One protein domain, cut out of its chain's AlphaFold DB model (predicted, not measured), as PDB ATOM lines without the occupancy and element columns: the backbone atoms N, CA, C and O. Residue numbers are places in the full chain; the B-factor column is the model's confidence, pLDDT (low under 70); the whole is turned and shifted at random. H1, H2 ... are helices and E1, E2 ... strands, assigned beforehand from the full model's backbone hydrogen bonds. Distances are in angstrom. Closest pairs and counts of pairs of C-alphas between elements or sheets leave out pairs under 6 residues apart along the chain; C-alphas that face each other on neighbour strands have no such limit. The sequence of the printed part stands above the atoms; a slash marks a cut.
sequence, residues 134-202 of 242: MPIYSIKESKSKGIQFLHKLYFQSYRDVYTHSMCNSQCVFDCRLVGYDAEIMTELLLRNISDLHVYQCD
ATOM      1  N   MET A 134     239.677 159.208 202.856       75.53
ATOM      2  CA  MET A 134     238.838 160.381 202.992       75.53
ATOM      3  C   MET A 134     238.700 161.113 201.651       75.53
ATOM      4  O   MET A 134     239.526 160.919 200.757       75.53
ATOM      5  N   PRO A 135     237.634 161.915 201.471       79.27
ATOM      6  CA  PRO A 135     237.354 162.556 200.196       79.27
ATOM      7  C   PRO A 135     238.494 163.482 199.764       79.27
ATOM      8  O   PRO A 135     239.133 164.141 200.580       79.27
ATOM      9  N   ILE A 136     238.719 163.536 198.454       81.14
ATOM     10  CA  ILE A 136     239.674 164.436 197.806       81.14
ATOM     11  C   ILE A 136     238.861 165.460 197.019       81.14
ATOM     12  O   ILE A 136     237.897 165.099 196.336       81.14
ATOM     13  N   TYR A 137     239.242 166.731 197.108       79.45
ATOM     14  CA  TYR A 137     238.597 167.809 196.366       79.45
ATOM     15  C   TYR A 137     239.585 168.443 195.391       79.45
ATOM     16  O   TYR A 137     240.625 168.958 195.791       79.45
ATOM     17  N   SER A 138     239.241 168.440 194.106       78.86
ATOM     18  CA  SER A 138     240.006 169.148 193.080       78.86
ATOM     19  C   SER A 138     239.523 170.592 192.980       78.86
ATOM     20  O   SER A 138     238.361 170.850 192.671       78.86
ATOM     21  N   ILE A 139     240.422 171.539 193.225       76.52
ATOM     22  CA  ILE A 139     240.135 172.973 193.288       76.52
ATOM     23  C   ILE A 139     240.803 173.660 192.111       76.52
ATOM     24  O   ILE A 139     242.000 173.485 191.873       76.52
ATOM     25  N   LYS A 140     240.036 174.461 191.370       74.12
ATOM     26  CA  LYS A 140     240.548 175.201 190.216       74.12
ATOM     27  C   LYS A 140     241.554 176.266 190.664       74.12
ATOM     28  O   LYS A 140     241.250 177.092 191.518       74.12
ATOM     29  N   GLU A 141     242.738 176.270 190.062       70.34
ATOM     30  CA  GLU A 141     243.777 177.269 190.333       70.34
ATOM     31  C   GLU A 141     243.496 178.531 189.499       70.34
ATOM     32  O   GLU A 141     243.428 178.477 188.266       70.34
ATOM     33  N   SER A 142     243.308 179.674 190.167       67.05
ATOM     34  CA  SER A 142     242.984 180.957 189.523       67.05
ATOM     35  C   SER A 142     244.215 181.676 188.964       67.05
ATOM     36  O   SER A 142     244.099 182.510 188.061       67.05
ATOM     37  N   LYS A 143     245.410 181.355 189.480       67.65
ATOM     38  CA  LYS A 143     246.656 182.021 189.090       67.65
ATOM     39  C   LYS A 143     246.905 181.858 187.599       67.65
ATOM     40  O   LYS A 143     246.749 180.771 187.041       67.65
ATOM     41  N   SER A 144     247.343 182.941 186.955       66.66
ATOM     42  CA  SER A 144     247.678 182.910 185.535       66.66
ATOM     43  C   SER A 144     248.739 181.845 185.266       66.66
ATOM     44  O   SER A 144     249.635 181.618 186.085       66.66
ATOM     45  N   LYS A 145     248.660 181.205 184.095       67.13
ATOM     46  CA  LYS A 145     249.631 180.186 183.682       67.13
ATOM     47  C   LYS A 145     251.068 180.688 183.891       67.13
ATOM     48  O   LYS A 145     251.864 180.000 184.517       67.13
ATOM     49  N   GLY A 146     251.376 181.917 183.468       61.10
ATOM     50  CA  GLY A 146     252.709 182.511 183.626       61.10
ATOM     51  C   GLY A 146     253.214 182.544 185.074       61.10
ATOM     52  O   GLY A 146     254.342 182.132 185.327       61.10
ATOM     53  N   ILE A 147     252.376 182.956 186.034       65.76
ATOM     54  CA  ILE A 147     252.740 182.967 187.464       65.76
ATOM     55  C   ILE A 147     252.966 181.541 187.973       65.76
ATOM     56  O   ILE A 147     253.915 181.299 188.719       65.76
ATOM     57  N   GLN A 148     252.126 180.589 187.558       62.18
ATOM     58  CA  GLN A 148     252.302 179.187 187.941       62.18
ATOM     59  C   GLN A 148     253.636 178.636 187.434       62.18
ATOM     60  O   GLN A 148     254.362 178.027 188.209       62.18
ATOM     61  N   PHE A 149     254.008 178.913 186.186       62.13
ATOM     62  CA  PHE A 149     255.297 178.480 185.648       62.13
ATOM     63  C   PHE A 149     256.480 179.137 186.355       62.13
ATOM     64  O   PHE A 149     257.438 178.454 186.688       62.13
ATOM     65  N   LEU A 150     256.412 180.437 186.643       56.02
ATOM     66  CA  LEU A 150     257.497 181.129 187.343       56.02
ATOM     67  C   LEU A 150     257.738 180.569 188.751       56.02
ATOM     68  O   LEU A 150     258.886 180.436 189.163       56.02
ATOM     69  N   HIS A 151     256.675 180.228 189.486       63.03
ATOM     70  CA  HIS A 151     256.797 179.757 190.868       63.03
ATOM     71  C   HIS A 151     256.921 178.240 191.009       63.03
ATOM     72  O   HIS A 151     257.661 177.770 191.868       63.03
ATOM     73  N   LYS A 152     256.169 177.477 190.212       63.53
ATOM     74  CA  LYS A 152     256.093 176.015 190.303       63.53
ATOM     75  C   LYS A 152     256.909 175.310 189.216       63.53
ATOM     76  O   LYS A 152     257.153 174.123 189.362       63.53
ATOM     77  N   LEU A 153     257.321 176.000 188.143       57.31
ATOM     78  CA  LEU A 153     257.945 175.436 186.924       57.31
ATOM     79  C   LEU A 153     257.043 174.488 186.114       57.31
ATOM     80  O   LEU A 153     257.449 173.971 185.077       57.31
ATOM     81  N   TYR A 154     255.791 174.317 186.535       59.31
ATOM     82  CA  TYR A 154     254.748 173.599 185.813       59.31
ATOM     83  C   TYR A 154     253.409 174.328 185.959       59.31
ATOM     84  O   TYR A 154     253.228 175.185 186.826       59.31
ATOM     85  N   PHE A 155     252.459 173.984 185.092       59.38
ATOM     86  CA  PHE A 155     251.098 174.510 185.140       59.38
ATOM     87  C   PHE A 155     250.167 173.434 185.691       59.38
ATOM     88  O   PHE A 155     250.196 172.296 185.225       59.38
ATOM     89  N   GLN A 156     249.308 173.798 186.636       64.26
ATOM     90  CA  GLN A 156     248.260 172.930 187.155       64.26
ATOM     91  C   GLN A 156     246.937 173.687 187.097       64.26
ATOM     92  O   GLN A 156     246.758 174.707 187.754       64.26
ATOM     93  N   SER A 157     245.999 173.211 186.279       63.97
ATOM     94  CA  SER A 157     244.668 173.832 186.200       63.97
ATOM     95  C   SER A 157     243.830 173.572 187.450       63.97
ATOM     96  O   SER A 157     242.980 174.389 187.799       63.97
ATOM     97  N   TYR A 158     244.096 172.457 188.123       72.17
ATOM     98  CA  TYR A 158     243.435 172.038 189.347       72.17
ATOM     99  C   TYR A 158     244.491 171.555 190.322       72.17
ATOM    100  O   TYR A 158     245.410 170.858 189.907       72.17
ATOM    101  N   ARG A 159     244.361 171.903 191.594       77.22
ATOM    102  CA  ARG A 159     245.134 171.284 192.672       77.22
ATOM    103  C   ARG A 159     244.206 170.400 193.489       77.22
ATOM    104  O   ARG A 159     243.074 170.794 193.765       77.22
ATOM    105  N   ASP A 160     244.697 169.238 193.878       81.20
ATOM    106  CA  ASP A 160     243.965 168.349 194.765       81.20
ATOM    107  C   ASP A 160     244.272 168.721 196.210       81.20
ATOM    108  O   ASP A 160     245.433 168.915 196.584       81.20
ATOM    109  N   VAL A 161     243.215 168.852 197.004       84.72
ATOM    110  CA  VAL A 161     243.311 168.976 198.452       84.72
ATOM    111  C   VAL A 161     242.696 167.753 199.113       84.72
ATOM    112  O   VAL A 161     241.646 167.245 198.712       84.72
ATOM    113  N   TYR A 162     243.381 167.286 200.139       85.07
ATOM    114  CA  TYR A 162     243.056 166.108 200.918       85.07
ATOM    115  C   TYR A 162     242.455 166.550 202.242       85.07
ATOM    116  O   TYR A 162     242.802 167.598 202.770       85.07
ATOM    117  N   THR A 163     241.581 165.747 202.828       83.08
ATOM    118  CA  THR A 163     240.988 166.080 204.134       83.08
ATOM    119  C   THR A 163     241.669 165.326 205.274       83.08
ATOM    120  O   THR A 163     241.144 165.281 206.384       83.08
ATOM    121  N   HIS A 164     242.811 164.693 204.992       84.11
ATOM    122  CA  HIS A 164     243.579 163.849 205.902       84.11
ATOM    123  C   HIS A 164     245.031 164.304 205.976       84.11
ATOM    124  O   HIS A 164     245.568 164.692 204.947       84.11
ATOM    125  N   SER A 165     245.679 164.174 207.136       78.19
ATOM    126  CA  SER A 165     247.097 164.519 207.286       78.19
ATOM    127  C   SER A 165     248.034 163.507 206.619       78.19
ATOM    128  O   SER A 165     249.026 163.891 206.007       78.19
ATOM    129  N   MET A 166     247.700 162.211 206.650       76.50
ATOM    130  CA  MET A 166     248.505 161.161 206.008       76.50
ATOM    131  C   MET A 166     248.170 161.040 204.514       76.50
ATOM    132  O   MET A 166     247.787 159.973 204.040       76.50
ATOM    133  N   CYS A 167     248.289 162.135 203.766       76.00
ATOM    134  CA  CYS A 167     248.239 162.130 202.297       76.00
ATOM    135  C   CYS A 167     249.587 161.759 201.662       76.00
ATOM    136  O   CYS A 167     249.710 161.764 200.444       76.00
ATOM    137  N   ASN A 168     250.592 161.388 202.461       70.66
ATOM    138  CA  ASN A 168     251.960 161.156 201.995       70.66
ATOM    139  C   ASN A 168     252.073 160.041 200.958       70.66
ATOM    140  O   ASN A 168     252.903 160.137 200.066       70.66
ATOM    141  N   SER A 169     251.211 159.022 201.004       73.15
ATOM    142  CA  SER A 169     251.174 157.984 199.964       73.15
ATOM    143  C   SER A 169     250.735 158.508 198.593       73.15
ATOM    144  O   SER A 169     251.009 157.868 197.584       73.15
ATOM    145  N   GLN A 170     250.067 159.665 198.550       71.81
ATOM    146  CA  GLN A 170     249.631 160.357 197.335       71.81
ATOM    147  C   GLN A 170     250.594 161.491 196.936       71.81
ATOM    148  O   GLN A 170     250.436 162.098 195.877       71.81
ATOM    149  N   CYS A 171     251.584 161.803 197.779       72.70
ATOM    150  CA  CYS A 171     252.511 162.914 197.598       72.70
ATOM    151  C   CYS A 171     253.940 162.406 197.354       72.70
ATOM    152  O   CYS A 171     254.346 161.367 197.855       72.70
ATOM    153  N   VAL A 172     254.738 163.166 196.599       71.76
ATOM    154  CA  VAL A 172     256.142 162.793 196.323       71.76
ATOM    155  C   VAL A 172     257.062 163.079 197.515       71.76
ATOM    156  O   VAL A 172     258.039 162.363 197.716       71.76
ATOM    157  N   PHE A 173     256.772 164.131 198.284       70.64
ATOM    158  CA  PHE A 173     257.608 164.568 199.405       70.64
ATOM    159  C   PHE A 173     256.870 164.429 200.727       70.64
ATOM    160  O   PHE A 173     257.145 163.515 201.496       70.64
ATOM    161  N   ASP A 174     255.928 165.331 200.970       80.11
ATOM    162  CA  ASP A 174     255.159 165.371 202.203       80.11
ATOM    163  C   ASP A 174     253.806 166.034 201.942       80.11
ATOM    164  O   ASP A 174     253.555 166.566 200.851       80.11
ATOM    165  N   CYS A 175     252.937 165.993 202.940       82.85
ATOM    166  CA  CYS A 175     251.651 166.653 202.924       82.85
ATOM    167  C   CYS A 175     251.525 167.590 204.122       82.85
ATOM    168  O   CYS A 175     251.791 167.213 205.261       82.85
ATOM    169  N   ARG A 176     251.077 168.824 203.881       85.25
ATOM    170  CA  ARG A 176     250.950 169.838 204.933       85.25
ATOM    171  C   ARG A 176     249.549 170.403 205.018       85.25
ATOM    172  O   ARG A 176     248.845 170.493 204.012       85.25
ATOM    173  N   LEU A 177     249.179 170.846 206.217       84.06
ATOM    174  CA  LEU A 177     247.962 171.622 206.428       84.06
ATOM    175  C   LEU A 177     248.073 172.935 205.642       84.06
ATOM    176  O   LEU A 177     249.064 173.659 205.766       84.06
ATOM    177  N   VAL A 178     247.061 173.237 204.836       83.04
ATOM    178  CA  VAL A 178     246.977 174.493 204.090       83.04
ATOM    179  C   VAL A 178     245.847 175.352 204.642       83.04
ATOM    180  O   VAL A 178     244.795 174.856 205.036       83.04
ATOM    181  N   GLY A 179     246.088 176.661 204.698       79.18
ATOM    182  CA  GLY A 179     245.050 177.624 205.045       79.18
ATOM    183  C   GLY A 179     244.003 177.756 203.938       79.18
ATOM    184  O   GLY A 179     244.209 177.320 202.805       79.18
ATOM    185  N   TYR A 180     242.893 178.412 204.266       74.85
ATOM    186  CA  TYR A 180     241.861 178.759 203.296       74.85
ATOM    187  C   TYR A 180     242.324 179.941 202.443       74.85
ATOM    188  O   TYR A 180     242.486 181.053 202.947       74.85
ATOM    189  N   ASP A 181     242.516 179.716 201.148       79.28
ATOM    190  CA  ASP A 181     242.470 180.801 200.171       79.28
ATOM    191  C   ASP A 181     241.060 180.944 199.584       79.28
ATOM    192  O   ASP A 181     240.155 180.155 199.874       79.28
ATOM    193  N   ALA A 182     240.852 182.001 198.798       77.68
ATOM    194  CA  ALA A 182     239.539 182.339 198.259       77.68
ATOM    195  C   ALA A 182     238.959 181.199 197.405       77.68
ATOM    196  O   ALA A 182     237.753 180.954 197.437       77.68
ATOM    197  N   GLU A 183     239.806 180.477 196.674       79.25
ATOM    198  CA  GLU A 183     239.418 179.369 195.810       79.25
ATOM    199  C   GLU A 183     238.999 178.137 196.617       79.25
ATOM    200  O   GLU A 183     237.944 177.564 196.335       79.25
ATOM    201  N   ILE A 184     239.778 177.755 197.639       79.19
ATOM    202  CA  ILE A 184     239.412 176.670 198.561       79.19
ATOM    203  C   ILE A 184     238.102 177.005 199.260       79.19
ATOM    204  O   ILE A 184     237.181 176.190 199.272       79.19
ATOM    205  N   MET A 185     237.995 178.217 199.800       77.96
ATOM    206  CA  MET A 185     236.815 178.633 200.543       77.96
ATOM    207  C   MET A 185     235.567 178.645 199.654       77.96
ATOM    208  O   MET A 185     234.514 178.175 200.076       77.96
ATOM    209  N   THR A 186     235.684 179.100 198.403       79.34
ATOM    210  CA  THR A 186     234.569 179.091 197.442       79.34
ATOM    211  C   THR A 186     234.110 177.669 197.121       79.34
ATOM    212  O   THR A 186     232.914 177.393 197.180       79.34
ATOM    213  N   GLU A 187     235.029 176.747 196.821       77.31
ATOM    214  CA  GLU A 187     234.680 175.343 196.547       77.31
ATOM    215  C   GLU A 187     234.040 174.657 197.758       77.31
ATOM    216  O   GLU A 187     233.034 173.959 197.623       77.31
ATOM    217  N   LEU A 188     234.581 174.882 198.956       78.33
ATOM    218  CA  LEU A 188     234.044 174.314 200.189       78.33
ATOM    219  C   LEU A 188     232.659 174.877 200.536       78.33
ATOM    220  O   LEU A 188     231.770 174.117 200.918       78.33
ATOM    221  N   LEU A 189     232.433 176.179 200.335       79.78
ATOM    222  CA  LEU A 189     231.118 176.807 200.504       79.78
ATOM    223  C   LEU A 189     230.094 176.274 199.499       79.78
ATOM    224  O   LEU A 189     228.981 175.934 199.892       79.78
ATOM    225  N   LEU A 190     230.471 176.134 198.223       78.05
ATOM    226  CA  LEU A 190     229.604 175.555 197.189       78.05
ATOM    227  C   LEU A 190     229.191 174.116 197.516       78.05
ATOM    228  O   LEU A 190     228.096 173.683 197.159       78.05
ATOM    229  N   ARG A 191     230.054 173.379 198.219       73.83
ATOM    230  CA  ARG A 191     229.793 172.011 198.682       73.83
ATOM    231  C   ARG A 191     229.082 171.949 200.034       73.83
ATOM    232  O   ARG A 191     228.746 170.850 200.461       73.83
ATOM    233  N   ASN A 192     228.818 173.096 200.668       73.71
ATOM    234  CA  ASN A 192     228.220 173.230 201.999       73.71
ATOM    235  C   ASN A 192     229.080 172.628 203.136       73.71
ATOM    236  O   ASN A 192     228.566 171.999 204.059       73.71
ATOM    237  N   ILE A 193     230.406 172.788 203.044       76.52
ATOM    238  CA  ILE A 193     231.414 172.212 203.951       76.52
ATOM    239  C   ILE A 193     232.489 173.280 204.283       76.52
ATOM    240  O   ILE A 193     233.675 173.081 204.038       76.52
ATOM    241  N   SER A 194     232.087 174.440 204.811       68.88
ATOM    242  CA  SER A 194     232.950 175.635 204.942       68.88
ATOM    243  C   SER A 194     234.157 175.509 205.880       68.88
ATOM    244  O   SER A 194     235.117 176.252 205.710       68.88
ATOM    245  N   ASP A 195     234.131 174.582 206.839       75.94
ATOM    246  CA  ASP A 195     235.086 174.558 207.965       75.94
ATOM    247  C   ASP A 195     236.049 173.363 207.906       75.94
ATOM    248  O   ASP A 195     236.620 172.949 208.918       75.94
ATOM    249  N   LEU A 196     236.170 172.744 206.731       80.28
ATOM    250  CA  LEU A 196     236.979 171.549 206.560       80.28
ATOM    251  C   LEU A 196     238.465 171.887 206.473       80.28
ATOM    252  O   LEU A 196     238.912 172.539 205.530       80.28
ATOM    253  N   HIS A 197     239.245 171.351 207.407       83.18
ATOM    254  CA  HIS A 197     240.692 171.468 207.355       83.18
ATOM    255  C   HIS A 197     241.235 170.622 206.211       83.18
ATOM    256  O   HIS A 197     240.991 169.415 206.124       83.18
ATOM    257  N   VAL A 198     241.984 171.264 205.328       86.81
ATOM    258  CA  VAL A 198     242.505 170.642 204.119       86.81
ATOM    259  C   VAL A 198     244.026 170.605 204.129       86.81
ATOM    260  O   VAL A 198     244.704 171.490 204.649       86.81
ATOM    261  N   TYR A 199     244.556 169.553 203.531       86.45
ATOM    262  CA  TYR A 199     245.967 169.270 203.383       86.45
ATOM    263  C   TYR A 199     246.309 169.245 201.900       86.45
ATOM    264  O   TYR A 199     245.493 168.862 201.060       86.45
ATOM    265  N   GLN A 200     247.519 169.658 201.559       85.24
ATOM    266  CA  GLN A 200     248.006 169.634 200.189       85.24
ATOM    267  C   GLN A 200     249.414 169.054 200.163       85.24
ATOM    268  O   GLN A 200     250.212 169.319 201.065       85.24
ATOM    269  N   CYS A 201     249.721 168.299 199.108       81.06
ATOM    270  CA  CYS A 201     251.084 167.858 198.857       81.06
ATOM    271  C   CYS A 201     252.022 169.058 198.743       81.06
ATOM    272  O   CYS A 201     251.712 170.047 198.064       81.06
ATOM    273  N   ASP A 202     253.191 168.942 199.359       75.42
ATOM    274  CA  ASP A 202     254.248 169.912 199.174       75.42
ATOM    275  C   ASP A 202     254.704 169.921 197.716       75.42
ATOM    276  O   ASP A 202     254.926 168.889 197.073       75.42
TER     277      ASP A 202
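Overview. This is residues 134 to 202 of the 242 residues of an uncharacterized protein of Onchocerca volvulus (UniProt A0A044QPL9). Two small two-stranded antiparallel sheets, E1 E2 and E3 E4, join where E2 packs on E4; H2 packs on E1, while H1 lies far out between E1 and E2 along the chain. The printed part has 69 residues with two named helices and four named strands, in the order E1 H1 E2 E3 H2 E4, class mixed. It is compact, with a radius of gyration of the C-alphas of 12.2 A and spans of 32 by 27 by 16 A.

Along the chain. Find C-alpha 136 at (239.674, 164.436, 197.806); from there E1 runs 13.2 A to residue 140. H1 is residues 145 to 152, 10.1 A; E2 158 to 162, 13.0 A; E3 175 to 178, 9.2 A; H2 182 to 190, 12.1 A. E4, residues 198 to 201, 10.4 A, ends at C-alpha (251.084, 167.858, 198.857).

Arrangement. Between antiparallel E1 and E2, at 151 degrees, find N 137 and O 161 within hydrogen-bond range, 2.9 A. Between antiparallel E3 and E4, at 137 degrees, find N 176 and O 200, 3.0 A. E2 and E4 touch, closest C-alphas Tyr 162 and Tyr 199, 5.0 A. E1 and H2 touch, closest C-alphas Ile 139 and Ile 184, 6.5 A. H1 and H2 are apart. In H1 and H2 every O i to N i+4 pair is within hydrogen-bond range.

Size, cuts and confidence. The farthest C-alphas, Leu 150 and Asn 192, are 33.7 A apart. The printed part has no cut; E2 to E3 is a long link. Residues 142 to 157 and 194 have pLDDT under 70.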